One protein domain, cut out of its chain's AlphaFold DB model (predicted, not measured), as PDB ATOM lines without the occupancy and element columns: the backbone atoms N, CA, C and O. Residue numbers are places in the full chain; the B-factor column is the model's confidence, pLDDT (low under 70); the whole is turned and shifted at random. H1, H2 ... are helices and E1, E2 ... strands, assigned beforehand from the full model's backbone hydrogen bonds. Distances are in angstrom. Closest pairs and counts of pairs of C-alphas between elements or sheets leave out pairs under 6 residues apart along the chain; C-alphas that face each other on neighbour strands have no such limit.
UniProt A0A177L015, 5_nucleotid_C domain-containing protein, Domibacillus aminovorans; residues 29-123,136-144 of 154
ATOM      1  N   GLY A  29     162.188  78.253 175.939       89.12
ATOM      2  CA  GLY A  29     162.537  78.969 174.716       89.12
ATOM      3  C   GLY A  29     164.036  79.224 174.601       89.12
ATOM      4  O   GLY A  29     164.820  78.633 175.329       89.12
ATOM      5  N   SER A  30     164.434  80.107 173.688       91.38
ATOM      6  CA  SER A  30     165.832  80.505 173.493       91.38
ATOM      7  C   SER A  30     165.897  81.977 173.085       91.38
ATOM      8  O   SER A  30     164.996  82.469 172.396       91.38
ATOM      9  N   THR A  31     166.930  82.698 173.519       91.00
ATOM     10  CA  THR A  31     167.150  84.114 173.191       91.00
ATOM     11  C   THR A  31     168.551  84.331 172.615       91.00
ATOM     12  O   THR A  31     169.531  83.877 173.199       91.00
ATOM     13  N   PRO A  32     168.696  85.064 171.495       90.94
ATOM     14  CA  PRO A  32     170.008  85.375 170.925       90.94
ATOM     15  C   PRO A  32     170.737  86.512 171.661       90.94
ATOM     16  O   PRO A  32     171.843  86.867 171.275       90.94
ATOM     17  N   VAL A  33     170.099  87.140 172.655       92.06
ATOM     18  CA  VAL A  33     170.648  88.271 173.414       92.06
ATOM     19  C   VAL A  33     170.459  88.053 174.910       92.06
ATOM     20  O   VAL A  33     169.424  87.533 175.335       92.06
ATOM     21  N   ALA A  34     171.424  88.508 175.708       91.25
ATOM     22  CA  ALA A  34     171.300  88.524 177.162       91.25
ATOM     23  C   ALA A  34     170.191  89.493 177.606       91.25
ATOM     24  O   ALA A  34     170.131  90.642 177.159       91.25
ATOM     25  N   LEU A  35     169.310  89.030 178.490       90.81
ATOM     26  CA  LEU A  35     168.184  89.787 179.026       90.81
ATOM     27  C   LEU A  35     168.553  90.384 180.387       90.81
ATOM     28  O   LEU A  35     168.778  89.667 181.362       90.81
ATOM     29  N   ASP A  36     168.589  91.711 180.450       87.94
ATOM     30  CA  ASP A  36     169.014  92.472 181.617       87.94
ATOM     31  C   ASP A  36     167.882  92.633 182.641       87.94
ATOM     32  O   ASP A  36     166.907  93.371 182.441       87.94
ATOM     33  N   GLY A  37     168.043  91.929 183.759       85.69
ATOM     34  CA  GLY A  37     167.218  92.018 184.955       85.69
ATOM     35  C   GLY A  37     167.974  92.535 186.176       85.69
ATOM     36  O   GLY A  37     167.493  92.356 187.297       85.69
ATOM     37  N   GLU A  38     169.144  93.160 185.994       86.94
ATOM     38  CA  GLU A  38     169.954  93.651 187.107       86.94
ATOM     39  C   GLU A  38     169.215  94.764 187.852       86.94
ATOM     40  O   GLU A  38     168.690  95.712 187.258       86.94
ATOM     41  N   ARG A  39     169.217  94.691 189.187       81.56
ATOM     42  CA  ARG A  39     168.465  95.598 190.061       81.56
ATOM     43  C   ARG A  39     168.813  97.064 189.812       81.56
ATOM     44  O   ARG A  39     167.939  97.927 189.893       81.56
ATOM     45  N   ALA A  40     170.087  97.347 189.545       81.50
ATOM     46  CA  ALA A  40     170.554  98.697 189.253       81.50
ATOM     47  C   ALA A  40     169.904  99.278 187.987       81.50
ATOM     48  O   ALA A  40     169.627 100.478 187.952       81.50
ATOM     49  N   ASN A  41     169.598  98.438 186.999       82.12
ATOM     50  CA  ASN A  41     169.081  98.852 185.700       82.12
ATOM     51  C   ASN A  41     167.548  98.849 185.699       82.12
ATOM     52  O   ASN A  41     166.935  99.861 185.360       82.12
ATOM     53  N   VAL A  42     166.914  97.792 186.222       81.94
ATOM     54  CA  VAL A  42     165.441  97.671 186.241       81.94
ATOM     55  C   VAL A  42     164.733  98.687 187.138       81.94
ATOM     56  O   VAL A  42     163.519  98.851 187.058       81.94
ATOM     57  N   TRP A  43     165.460  99.357 188.037       79.06
ATOM     58  CA  TRP A  43     164.918 100.438 188.872       79.06
ATOM     59  C   TRP A  43     165.219 101.836 188.346       79.06
ATOM     60  O   TRP A  43     164.634 102.798 188.843       79.06
ATOM     61  N   THR A  44     166.125 101.966 187.379       75.56
ATOM     62  CA  THR A  44     166.591 103.270 186.893       75.56
ATOM     63  C   THR A  44     166.196 103.556 185.452       75.56
ATOM     64  O   THR A  44     166.169 104.728 185.078       75.56
ATOM     65  N   GLY A  45     165.833 102.543 184.665       77.44
ATOM     66  CA  GLY A  45     165.463 102.744 183.271       77.44
ATOM     67  C   GLY A  45     164.775 101.555 182.616       77.44
ATOM     68  O   GLY A  45     164.348 100.604 183.269       77.44
ATOM     69  N   GLU A  46     164.649 101.670 181.297       78.56
ATOM     70  CA  GLU A  46     164.102 100.641 180.419       78.56
ATOM     71  C   GLU A  46     165.132  99.518 180.198       78.56
ATOM     72  O   GLU A  46     166.309  99.792 179.969       78.56
ATOM     73  N   THR A  47     164.699  98.257 180.254       86.31
ATOM     74  CA  THR A  47     165.522  97.071 180.018       86.31
ATOM     75  C   THR A  47     164.792  96.150 179.051       86.31
ATOM     76  O   THR A  47     163.558  96.109 178.998       86.31
ATOM     77  N   ASN A  48     165.554  95.390 178.271       90.62
ATOM     78  CA  ASN A  48     165.000  94.438 177.311       90.62
ATOM     79  C   ASN A  48     164.143  93.354 177.987       90.62
ATOM     80  O   ASN A  48     163.094  93.000 177.452       90.62
ATOM     81  N   LEU A  49     164.530  92.884 179.178       87.50
ATOM     82  CA  LEU A  49     163.745  91.918 179.949       87.50
ATOM     83  C   LEU A  49     162.404  92.510 180.405       87.50
ATOM     84  O   LEU A  49     161.366  91.863 180.263       87.50
ATOM     85  N   GLY A  50     162.399  93.752 180.908       85.06
ATOM     86  CA  GLY A  50     161.171  94.450 181.305       85.06
ATOM     87  C   GLY A  50     160.197  94.632 180.136       85.06
ATOM     88  O   GLY A  50     158.989  94.407 180.279       85.06
ATOM     89  N   ASN A  51     160.726  94.945 178.952       87.94
ATOM     90  CA  ASN A  51     159.944  95.036 177.719       87.94
ATOM     91  C   ASN A  51     159.370  93.685 177.290       87.94
ATOM     92  O   ASN A  51     158.178  93.587 177.013       87.94
ATOM     93  N   LEU A  52     160.184  92.628 177.301       88.56
ATOM     94  CA  LEU A  52     159.738  91.282 176.944       88.56
ATOM     95  C   LEU A  52     158.607  90.797 177.862       88.56
ATOM     96  O   LEU A  52     157.613  90.241 177.389       88.56
ATOM     97  N   MET A  53     158.729  91.028 179.172       86.38
ATOM     98  CA  MET A  53     157.695  90.638 180.131       86.38
ATOM     99  C   MET A  53     156.401  91.417 179.925       86.38
ATOM    100  O   MET A  53     155.330  90.815 179.879       86.38
ATOM    101  N   THR A  54     156.481  92.738 179.760       86.75
ATOM    102  CA  THR A  54     155.284  93.556 179.519       86.75
ATOM    103  C   THR A  54     154.603  93.203 178.197       86.75
ATOM    104  O   THR A  54     153.375  93.116 178.158       86.75
ATOM    105  N   ASP A  55     155.368  92.899 177.148       87.31
ATOM    106  CA  ASP A  55     154.837  92.401 175.875       87.31
ATOM    107  C   ASP A  55     154.144  91.044 176.031       87.31
ATOM    108  O   ASP A  55     153.037  90.849 175.524       87.31
ATOM    109  N   SER A  56     154.748  90.128 176.787       86.25
ATOM    110  CA  SER A  56     154.180  88.803 177.063       86.25
ATOM    111  C   SER A  56     152.883  88.903 177.873       86.25
ATOM    112  O   SER A  56     151.888  88.245 177.556       86.25
ATOM    113  N   MET A  57     152.853  89.781 178.880       84.50
ATOM    114  CA  MET A  57     151.653  90.074 179.666       84.50
ATOM    115  C   MET A  57     150.549  90.675 178.797       84.50
ATOM    116  O   MET A  57     149.399  90.260 178.909       84.50
ATOM    117  N   LEU A  58     150.882  91.615 177.906       85.19
ATOM    118  CA  LEU A  58     149.915  92.219 176.993       85.19
ATOM    119  C   LEU A  58     149.368  91.191 175.996       85.19
ATOM    120  O   LEU A  58     148.160  91.140 175.770       85.19
ATOM    121  N   ALA A  59     150.233  90.348 175.426       86.06
ATOM    122  CA  ALA A  59     149.833  89.273 174.526       86.06
ATOM    123  C   ALA A  59     148.871  88.302 175.222       86.06
ATOM    124  O   ALA A  59     147.822  87.970 174.666       86.06
ATOM    125  N   LYS A  60     149.166  87.916 176.469       84.00
ATOM    126  CA  LYS A  60     148.273  87.067 177.261       84.00
ATOM    127  C   LYS A  60     146.973  87.784 177.624       84.00
ATOM    128  O   LYS A  60     145.906  87.185 177.492       84.00
ATOM    129  N   ALA A  61     147.028  89.053 178.021       83.50
ATOM    130  CA  ALA A  61     145.846  89.847 178.345       83.50
ATOM    131  C   ALA A  61     144.893  89.959 177.148       83.50
ATOM    132  O   ALA A  61     143.695  89.768 177.323       83.50
ATOM    133  N   LYS A  62     145.421  90.134 175.930       83.88
ATOM    134  CA  LYS A  62     144.630  90.172 174.689       83.88
ATOM    135  C   LYS A  62     143.859  88.886 174.391       83.88
ATOM    136  O   LYS A  62     142.842  88.944 173.709       83.88
ATOM    137  N   THR A  63     144.305  87.737 174.908       83.44
ATOM    138  CA  THR A  63     143.545  86.476 174.787       83.44
ATOM    139  C   THR A  63     142.302  86.436 175.678       83.44
ATOM    140  O   THR A  63     141.384  85.673 175.398       83.44
ATOM    141  N   ILE A  64     142.272  87.249 176.739       82.38
ATOM    142  CA  ILE A  64     141.142  87.360 177.670       82.38
ATOM    143  C   ILE A  64     140.267  88.562 177.303       82.38
ATOM    144  O   ILE A  64     139.043  88.459 177.300       82.38
ATOM    145  N   ASP A  65     140.894  89.694 176.989       79.56
ATOM    146  CA  ASP A  65     140.238  90.943 176.624       79.56
ATOM    147  C   ASP A  65     140.967  91.598 175.446       79.56
ATOM    148  O   ASP A  65     142.069  92.130 175.592       79.56
ATOM    149  N   ALA A  66     140.339  91.575 174.270       81.38
ATOM    150  CA  ALA A  66     140.907  92.139 173.048       81.38
ATOM    151  C   ALA A  66     141.149  93.660 173.137       81.38
ATOM    152  O   ALA A  66     141.958  94.193 172.376       81.38
ATOM    153  N   GLU A  67     140.494  94.354 174.074       79.44
ATOM    154  CA  GLU A  67     140.651  95.794 174.306       79.44
ATOM    155  C   GLU A  67     141.860  96.130 175.200       79.44
ATOM    156  O   GLU A  67     142.139  97.304 175.457       79.44
ATOM    157  N   ALA A  68     142.604  95.129 175.684       75.50
ATOM    158  CA  ALA A  68     143.808  95.357 176.472       75.50
ATOM    159  C   ALA A  68     144.896  96.063 175.637       75.50
ATOM    160  O   ALA A  68     145.445  95.511 174.678       75.50
ATOM    161  N   VAL A  69     145.232  97.292 176.039       79.56
ATOM    162  CA  VAL A  69     146.186  98.175 175.335       79.56
ATOM    163  C   VAL A  69     147.466  98.473 176.115       79.56
ATOM    164  O   VAL A  69     148.465  98.866 175.518       79.56
ATOM    165  N   ILE A  70     147.450  98.298 177.438       79.56
ATOM    166  CA  ILE A  70     148.561  98.655 178.327       79.56
ATOM    167  C   ILE A  70     148.821  97.496 179.285       79.56
ATOM    168  O   ILE A  70     147.896  96.984 179.916       79.56
ATOM    169  N   ALA A  71     150.092  97.129 179.421       77.69
ATOM    170  CA  ALA A  71     150.592  96.271 180.485       77.69
ATOM    171  C   ALA A  71     151.644  97.038 181.291       77.69
ATOM    172  O   ALA A  71     152.401  97.843 180.741       77.69
ATOM    173  N   LEU A  72     151.657  96.802 182.600       80.50
ATOM    174  CA  LEU A  72     152.552  97.459 183.544       80.50
ATOM    175  C   LEU A  72     153.279  96.393 184.348       80.50
ATOM    176  O   LEU A  72     152.627  95.596 185.021       80.50
ATOM    177  N   GLN A  73     154.609  96.429 184.318       80.00
ATOM    178  CA  GLN A  73     155.447  95.609 185.186       80.00
ATOM    179  C   GLN A  73     156.323  96.519 186.039       80.00
ATOM    180  O   GLN A  73     157.008  97.411 185.537       80.00
ATOM    181  N   ASN A  74     156.289  96.311 187.348       82.06
ATOM    182  CA  ASN A  74     157.139  97.035 188.277       82.06
ATOM    183  C   ASN A  74     158.540  96.407 188.308       82.06
ATOM    184  O   ASN A  74     158.673  95.186 188.391       82.06
ATOM    185  N   GLY A  75     159.596  97.225 188.319       75.50
ATOM    186  CA  GLY A  75     160.974  96.721 188.351       75.50
ATOM    187  C   GLY A  75     161.318  95.871 189.581       75.50
ATOM    188  O   GLY A  75     162.240  95.069 189.538       75.50
ATOM    189  N   GLY A  76     160.576  95.982 190.688       79.12
ATOM    190  CA  GLY A  76     160.744  95.103 191.853       79.12
ATOM    191  C   GLY A  76     160.248  93.668 191.651       79.12
ATOM    192  O   GLY A  76     160.577  92.813 192.468       79.12
ATOM    193  N   GLY A  77     159.471  93.404 190.596       80.12
ATOM    194  CA  GLY A  77     159.060  92.055 190.204       80.12
ATOM    195  C   GLY A  77     160.148  91.271 189.466       80.12
ATOM    196  O   GLY A  77     160.025  90.058 189.348       80.12
ATOM    197  N   ILE A  78     161.209  91.945 189.005       85.88
ATOM    198  CA  ILE A  78     162.331  91.357 188.262       85.88
ATOM    199  C   ILE A  78     163.495  91.133 189.229       85.88
ATOM    200  O   ILE A  78     163.889  92.062 189.943       85.88
ATOM    201  N   ARG A  79     164.012  89.901 189.316       88.00
ATOM    202  CA  ARG A  79     164.981  89.522 190.365       88.00
ATOM    203  C   ARG A  79     166.303  88.966 189.852       88.00
ATOM    204  O   ARG A  79     167.248  88.925 190.635       88.00
ATOM    205  N   SER A  80     166.374  88.580 188.584       90.19
ATOM    206  CA  SER A  80     167.583  88.062 187.950       90.19
ATOM    207  C   SER A  80     167.607  88.423 186.466       90.19
ATOM    208  O   SER A  80     166.562  88.709 185.880       90.19
ATOM    209  N   SER A  81     168.799  88.387 185.879       90.62
ATOM    210  CA  SER A  81     169.024  88.429 184.432       90.62
ATOM    211  C   SER A  81     168.975  87.017 183.841       90.62
ATOM    212  O   SER A  81     169.163  86.037 184.567       90.62
ATOM    213  N   ILE A  82     168.749  86.924 182.530       90.50
ATOM    214  CA  ILE A  82     168.820  85.672 181.757       90.50
ATOM    215  C   ILE A  82     169.944  85.825 180.733       90.50
ATOM    216  O   ILE A  82     170.047  86.860 180.071       90.50
ATOM    217  N   ASN A  83     170.799  84.813 180.617       90.19
ATOM    218  CA  ASN A  83     171.884  84.827 179.640       90.19
ATOM    219  C   ASN A  83     171.359  84.556 178.222       90.19
ATOM    220  O   ASN A  83     170.208  84.184 178.018       90.19
ATOM    221  N   GLU A  84     172.206  84.773 177.222       90.94
ATOM    222  CA  GLU A  84     171.908  84.311 175.866       90.94
ATOM    223  C   GLU A  84     171.908  82.776 175.789       90.94
ATOM    224  O   GLU A  84     172.662  82.109 176.500       90.94
ATOM    225  N   GLY A  85     171.075  82.225 174.906       92.19
ATOM    226  CA  GLY A  85     170.897  80.788 174.721       92.19
ATOM    227  C   GLY A  85     169.543  80.283 175.209       92.19
ATOM    228  O   GLY A  85     168.547  81.011 175.195       92.19
ATOM    229  N   ASP A  86     169.514  79.004 175.576       91.06
ATOM    230  CA  ASP A  86     168.297  78.293 175.958       91.06
ATOM    231  C   ASP A  86     167.828  78.712 177.350       91.06
ATOM    232  O   ASP A  86     168.592  78.686 178.309       91.06
ATOM    233  N   ILE A  87     166.551  79.078 177.436       90.44
ATOM    234  CA  ILE A  87     165.893  79.552 178.648       90.44
ATOM    235  C   ILE A  87     165.184  78.374 179.303       90.44
ATOM    236  O   ILE A  87     164.237  77.811 178.739       90.44
ATOM    237  N   THR A  88     165.612  78.036 180.513       91.50
ATOM    238  CA  THR A  88     164.993  76.966 181.308       91.50
ATOM    239  C   THR A  88     163.887  77.496 182.218       91.50
ATOM    240  O   THR A  88     163.841  78.677 182.572       91.50
ATOM    241  N   MET A  89     162.983  76.614 182.643       87.25
ATOM    242  CA  MET A  89     161.943  76.966 183.608       87.25
ATOM    243  C   MET A  89     162.536  77.377 184.963       87.25
ATOM    244  O   MET A  89     161.990  78.250 185.640       87.25
ATOM    245  N   GLU A  90     163.684  76.810 185.348       88.44
ATOM    246  CA  GLU A  90     164.432  77.275 186.517       88.44
ATOM    247  C   GLU A  90     164.805  78.753 186.401       88.44
ATOM    248  O   GLU A  90     164.514  79.525 187.316       88.44
ATOM    249  N   GLU A  91     165.369  79.178 185.271       88.62
ATOM    250  CA  GLU A  91     165.723  80.581 185.057       88.62
ATOM    251  C   GLU A  91     164.490  81.486 185.135       88.62
ATOM    252  O   GLU A  91     164.520  82.498 185.838       88.62
ATOM    253  N   VAL A  92     163.361  81.091 184.538       87.25
ATOM    254  CA  VAL A  92     162.101  81.852 184.634       87.25
ATOM    255  C   VAL A  92     161.651  82.020 186.092       87.25
ATOM    256  O   VAL A  92     161.296  83.129 186.507       87.25
ATOM    257  N   LEU A  93     161.720  80.954 186.895       86.88
ATOM    258  CA  LEU A  93     161.382  80.993 188.322       86.88
ATOM    259  C   LEU A  93     162.378  81.832 189.136       86.88
ATOM    260  O   LEU A  93     161.983  82.470 190.111       86.88
ATOM    261  N   THR A  94     163.656  81.883 188.750       88.12
ATOM    262  CA  THR A  94     164.627  82.771 189.414       88.12
ATOM    263  C   THR A  94     164.384  84.247 189.104       88.12
ATOM    264  O   THR A  94     164.547  85.091 189.988       88.12
ATOM    265  N   VAL A  95     163.947  84.574 187.882       88.25
ATOM    266  CA  VAL A  95     163.606  85.950 187.490       88.25
ATOM    267  C   VAL A  95     162.344  86.429 188.201       88.25
ATOM    268  O   VAL A  95     162.327  87.552 188.712       88.25
ATOM    269  N   MET A  96     161.312  85.581 188.261       84.50
ATOM    270  CA  MET A  96     160.033  85.852 188.925       84.50
ATOM    271  C   MET A  96     159.767  84.823 190.037       84.50
ATOM    272  O   MET A  96     158.938  83.930 189.874       84.50
ATOM    273  N   PRO A  97     160.409  84.962 191.209       83.19
ATOM    274  CA  PRO A  97     160.289  83.989 192.299       83.19
ATOM    275  C   PRO A  97     158.965  84.084 193.063       83.19
ATOM    276  O   PRO A  97     158.719  83.306 193.982       83.19
ATOM    277  N   PHE A  98     158.132  85.072 192.741       79.31
ATOM    278  CA  PHE A  98     156.849  85.277 193.388       79.31
ATOM    279  C   PHE A  98     155.740  84.802 192.465       79.31
ATOM    280  O   PHE A  98     155.618  85.294 191.343       79.31
ATOM    281  N   ASP A  99     154.901  83.903 192.977       74.44
ATOM    282  CA  ASP A  99     153.663  83.482 192.322       74.44
ATOM    283  C   ASP A  99     152.609  84.597 192.413       74.44
ATOM    284  O   ASP A  99     151.643  84.564 193.181       74.44
ATOM    285  N   ASN A 100     152.872  85.675 191.678       70.56
ATOM    286  CA  ASN A 100     151.987  86.817 191.586       70.56
ATOM    287  C   ASN A 100     150.993  86.579 190.451       70.56
ATOM    288  O   ASN A 100     151.347  86.584 189.272       70.56
ATOM    289  N   SER A 101     149.716  86.450 190.806       69.31
ATOM    290  CA  SER A 101     148.644  86.462 189.813       69.31
ATOM    291  C   SER A 101     148.480  87.868 189.224       69.31
ATOM    292  O   SER A 101     148.202  88.839 189.932       69.31
ATOM    293  N   TRP A 102     148.647  87.986 187.908       67.06
ATOM    294  CA  TRP A 102     148.374  89.223 187.183       67.06
ATOM    295  C   TRP A 102     146.857  89.456 187.113       67.06
ATOM    296  O   TRP A 102     146.064  88.527 186.952       67.06
ATOM    297  N   LYS A 103     146.433  90.712 187.278       67.12
ATOM    298  CA  LYS A 103     145.021  91.114 187.304       67.12
ATOM    299  C   LYS A 103     144.760  92.079 186.152       67.12
ATOM    300  O   LYS A 103     145.420  93.109 186.059       67.12
ATOM    301  N   SER A 104     143.788  91.767 185.300       62.12
ATOM    302  CA  SER A 104     143.268  92.698 184.295       62.12
ATOM    303  C   SER A 104     142.166  93.561 184.918       62.12
ATOM    304  O   SER A 104     141.139  93.028 185.338       62.12
ATOM    305  N   ASP A 105     142.363  94.878 184.977       64.75
ATOM    306  CA  ASP A 105     141.344  95.840 185.417       64.75
ATOM    307  C   ASP A 105     141.085  96.871 184.307       64.75
ATOM    308  O   ASP A 105     142.020  97.404 183.708       64.75
ATOM    309  N   LYS A 106     139.807  97.156 184.032       57.94
ATOM    310  CA  LYS A 106     139.366  98.107 182.999       57.94
ATOM    311  C   LYS A 106     139.411  99.569 183.473       57.94
ATOM    312  O   LYS A 106     139.335 100.482 182.652       57.94
ATOM    313  N   LYS A 107     139.552  99.840 184.779       56.53
ATOM    314  CA  LYS A 107     139.577 101.208 185.349       56.53
ATOM    315  C   LYS A 107     140.993 101.789 185.467       56.53
ATOM    316  O   LYS A 107     141.393 102.271 186.525       56.53
ATOM    317  N   LEU A 108     141.762 101.776 184.376       55.94
ATOM    318  CA  LEU A 108     143.204 102.050 184.444       55.94
ATOM    319  C   LEU A 108     143.610 103.530 184.275       55.94
ATOM    320  O   LEU A 108     144.686 103.911 184.725       55.94
ATOM    321  N   TYR A 109     142.769 104.391 183.694       54.12
ATOM    322  CA  TYR A 109     143.175 105.756 183.305       54.12
ATOM    323  C   TYR A 109     143.579 106.663 184.481       54.12
ATOM    324  O   TYR A 109     144.623 107.313 184.439       54.12
ATOM    325  N   TYR A 110     142.793 106.681 185.562       54.91
ATOM    326  CA  TYR A 110     143.108 107.482 186.755       54.91
ATOM    327  C   TYR A 110     144.312 106.929 187.520       54.91
ATOM    328  O   TYR A 110     145.132 107.695 188.029       54.91
ATOM    329  N   LEU A 111     144.434 105.602 187.585       59.00
ATOM    330  CA  LEU A 111     145.544 104.943 188.261       59.00
ATOM    331  C   LEU A 111     146.858 105.179 187.513       59.00
ATOM    332  O   LEU A 111     147.859 105.486 188.149       59.00
ATOM    333  N   LEU A 112     146.834 105.129 186.178       58.50
ATOM    334  CA  LEU A 112     147.976 105.449 185.326       58.50
ATOM    335  C   LEU A 112     148.423 106.901 185.510       58.50
ATOM    336  O   LEU A 112     149.614 107.148 185.672       58.50
ATOM    337  N   TYR A 113     147.491 107.857 185.554       56.38
ATOM    338  CA  TYR A 113     147.823 109.262 185.801       56.38
ATOM    339  C   TYR A 113     148.470 109.465 187.178       56.38
ATOM    340  O   TYR A 113     149.523 110.092 187.288       56.38
ATOM    341  N   ILE A 114     147.890 108.876 188.230       59.84
ATOM    342  CA  ILE A 114     148.445 108.941 189.588       59.84
ATOM    343  C   ILE A 114     149.821 108.271 189.646       59.84
ATOM    344  O   ILE A 114     150.714 108.799 190.303       59.84
ATOM    345  N   LEU A 115     150.004 107.139 188.964       61.22
ATOM    346  CA  LEU A 115     151.255 106.386 188.942       61.22
ATOM    347  C   LEU A 115     152.355 107.144 188.196       61.22
ATOM    348  O   LEU A 115     153.436 107.323 188.747       61.22
ATOM    349  N   LEU A 116     152.059 107.668 187.004       58.50
ATOM    350  CA  LEU A 116     152.980 108.504 186.231       58.50
ATOM    351  C   LEU A 116     153.385 109.746 187.027       58.50
ATOM    352  O   LEU A 116     154.572 110.045 187.140       58.50
ATOM    353  N   MET A 117     152.424 110.416 187.671       54.34
ATOM    354  CA  MET A 117     152.735 111.527 188.568       54.34
ATOM    355  C   MET A 117     153.612 111.080 189.741       54.34
ATOM    356  O   MET A 117     154.591 111.754 190.050       54.34
ATOM    357  N   LYS A 118     153.325 109.938 190.383       54.97
ATOM    358  CA  LYS A 118     154.122 109.419 191.511       54.97
ATOM    359  C   LYS A 118     155.562 109.093 191.105       54.97
ATOM    360  O   LYS A 118     156.472 109.396 191.872       54.97
ATOM    361  N   CYS A 119     155.752 108.506 189.923       52.41
ATOM    362  CA  CYS A 119     157.056 108.122 189.384       52.41
ATOM    363  C   CYS A 119     157.900 109.343 188.987       52.41
ATOM    364  O   CYS A 119     159.090 109.364 189.279       52.41
ATOM    365  N   ILE A 120     157.295 110.382 188.393       55.50
ATOM    366  CA  ILE A 120     158.008 111.609 187.984       55.50
ATOM    367  C   ILE A 120     158.324 112.509 189.193       55.50
ATOM    368  O   ILE A 120     159.369 113.151 189.240       55.50
ATOM    369  N   SER A 121     157.447 112.540 190.204       50.66
ATOM    370  CA  SER A 121     157.571 113.464 191.347       50.66
ATOM    371  C   SER A 121     158.621 113.067 192.390       50.66
ATOM    372  O   SER A 121     158.868 113.844 193.311       50.66
ATOM    373  N   CYS A 122     159.200 111.862 192.324       41.81
ATOM    374  CA  CYS A 122     160.101 111.356 193.363       41.81
ATOM    375  C   CYS A 122     161.512 111.068 192.826       41.81
ATOM    376  O   CYS A 122     161.891 109.906 192.666       41.81
ATOM    377  N   PRO A 123     162.335 112.102 192.576       49.38
ATOM    378  CA  PRO A 123     163.752 111.892 192.346       49.38
ATOM    379  C   PRO A 123     164.435 111.479 193.662       49.38
ATOM    380  O   PRO A 123     164.453 112.220 194.641       49.38
ATOM    381  N   SER A 136     160.389 103.697 194.539       38.66
ATOM    382  CA  SER A 136     161.505 103.903 193.593       38.66
ATOM    383  C   SER A 136     161.607 102.832 192.506       38.66
ATOM    384  O   SER A 136     162.708 102.493 192.079       38.66
ATOM    385  N   GLN A 137     160.487 102.232 192.111       45.84
ATOM    386  CA  GLN A 137     160.498 101.243 191.038       45.84
ATOM    387  C   GLN A 137     160.181 101.961 189.730       45.84
ATOM    388  O   GLN A 137     159.122 102.582 189.613       45.84
ATOM    389  N   ALA A 138     161.095 101.893 188.761       50.25
ATOM    390  CA  ALA A 138     160.735 102.172 187.382       50.25
ATOM    391  C   ALA A 138     159.607 101.200 187.007       50.25
ATOM    392  O   ALA A 138     159.688  99.992 187.256       50.25
ATOM    393  N   PHE A 139     158.505 101.749 186.509       51.28
ATOM    394  CA  PHE A 139     157.465 100.951 185.886       51.28
ATOM    395  C   PHE A 139     157.809 100.861 184.410       51.28
ATOM    396  O   PHE A 139     157.975 101.887 183.750       51.28
ATOM    397  N   PHE A 140     157.898  99.639 183.896       52.62
ATOM    398  CA  PHE A 140     157.933  99.416 182.462       52.62
ATOM    399  C   PHE A 140     156.517  99.654 181.957       52.62
ATOM    400  O   PHE A 140     155.600  98.876 182.233       52.62
ATOM    401  N   VAL A 141     156.330 100.802 181.310       50.81
ATOM    402  CA  VAL A 141     155.057 101.211 180.729       50.81
ATOM    403  C   VAL A 141     155.195 101.115 179.222       50.81
ATOM    404  O   VAL A 141     155.747 102.014 178.594       50.81
ATOM    405  N   LYS A 142     154.644 100.060 178.625       44.47
ATOM    406  CA  LYS A 142     154.434 100.053 177.179       44.47
ATOM    407  C   LYS A 142     153.021 100.539 176.888       44.47
ATOM    408  O   LYS A 142     152.046  99.813 177.078       44.47
ATOM    409  N   VAL A 143     152.912 101.799 176.465       40.69
ATOM    410  CA  VAL A 143     151.673 102.352 175.909       40.69
ATOM    411  C   VAL A 143     151.681 102.065 174.415       40.69
ATOM    412  O   VAL A 143     152.332 102.771 173.648       40.69
ATOM    413  N   LEU A 144     150.971 101.022 173.986       33.56
ATOM    414  CA  LEU A 144     150.677 100.879 172.568       33.56
ATOM    415  C   LEU A 144     149.526 101.844 172.260       33.56
ATOM    416  O   LEU A 144     148.377 101.580 172.613       33.56
TER     417      LEU A 144
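What this domain is: This is residues 29 to 123 and 136 to 144 of the 154 residues of the protein "5_nucleotid_C domain-containing protein" of Domibacillus aminovorans (UniProt A0A177L015). A long helix, H2, packs on a ribbon of two strands, E2 and E4, and the helix H4 stands more loosely beyond that ribbon, away from H2. At the far end of the domain a second small ribbon, E1 with E3, runs into the short helix H3, and the long link of residues 96 to 107 leads from there to H4. The printed part has 104 residues, in the order E1 H1 H2 E2 E3 H3 H4 E4; both ribbons are antiparallel and the class is mixed, helices and strands. It is compact, with a radius of gyration of the C-alphas of 14.2 A and spans of 40 by 36 by 24 A.

How they stand to each other: Start at E1, residues 29 to 31, and look across to its antiparallel neighbour E3, residues 85 to 88: N 31 and O 85 are 2.9 A apart, within hydrogen-bond range. Next come H1, residues 39 to 42, and H2, residues 48 to 64, close but not clearly touching; their closest C-alphas, of Val 42 and Gly 50, are 7.3 A apart. E2, residues 70 to 74, comes closest to H2 at the C-alphas of Ala 71 and Leu 58, 5.4 A. H3, residues 89 to 95, follows E3 by a tight link and is apart from H2. H4, residues 108 to 120, and E4, residues 139 to 143, come closest at the C-alphas of Cys 119 and Phe 139, 8.0 A. E4 is the antiparallel neighbour of E2, with N 140 and O 73 at 2.9 A, within hydrogen-bond range; its closest C-alphas to H2 are those of Phe 140 and Gly 50, 6.0 A. Every O i to N i+4 pair is within hydrogen-bond range in H3 and H4, and 11 of 13 are in H2; H1 is too short for such a pair.

Where its parts are: Find C-alpha 29 at (162.537, 78.969, 174.716), where E1 begins its 7.1 A; H1 spans 5.3 A. From C-alpha 48 at (165.000, 94.438, 177.311), H2 runs 24.9 A. E2 spans 13.2 A, E3 9.6 A, H3 9.9 A and H4 18.0 A. E4 spans 11.6 A and ends at C-alpha 143, (151.673, 102.352, 175.909).

The domain as a whole: Look for the farthest C-alphas at Gly 85 and Tyr 110, 40.4 A apart. Residues 124 to 135 are cut out, and C-alphas 123 and 136 are 8.4 A apart across the cut. Of the links printed whole, H3 to H4 is long. The pLDDT is under 70 at residues 101 to 123 and 136 to 144.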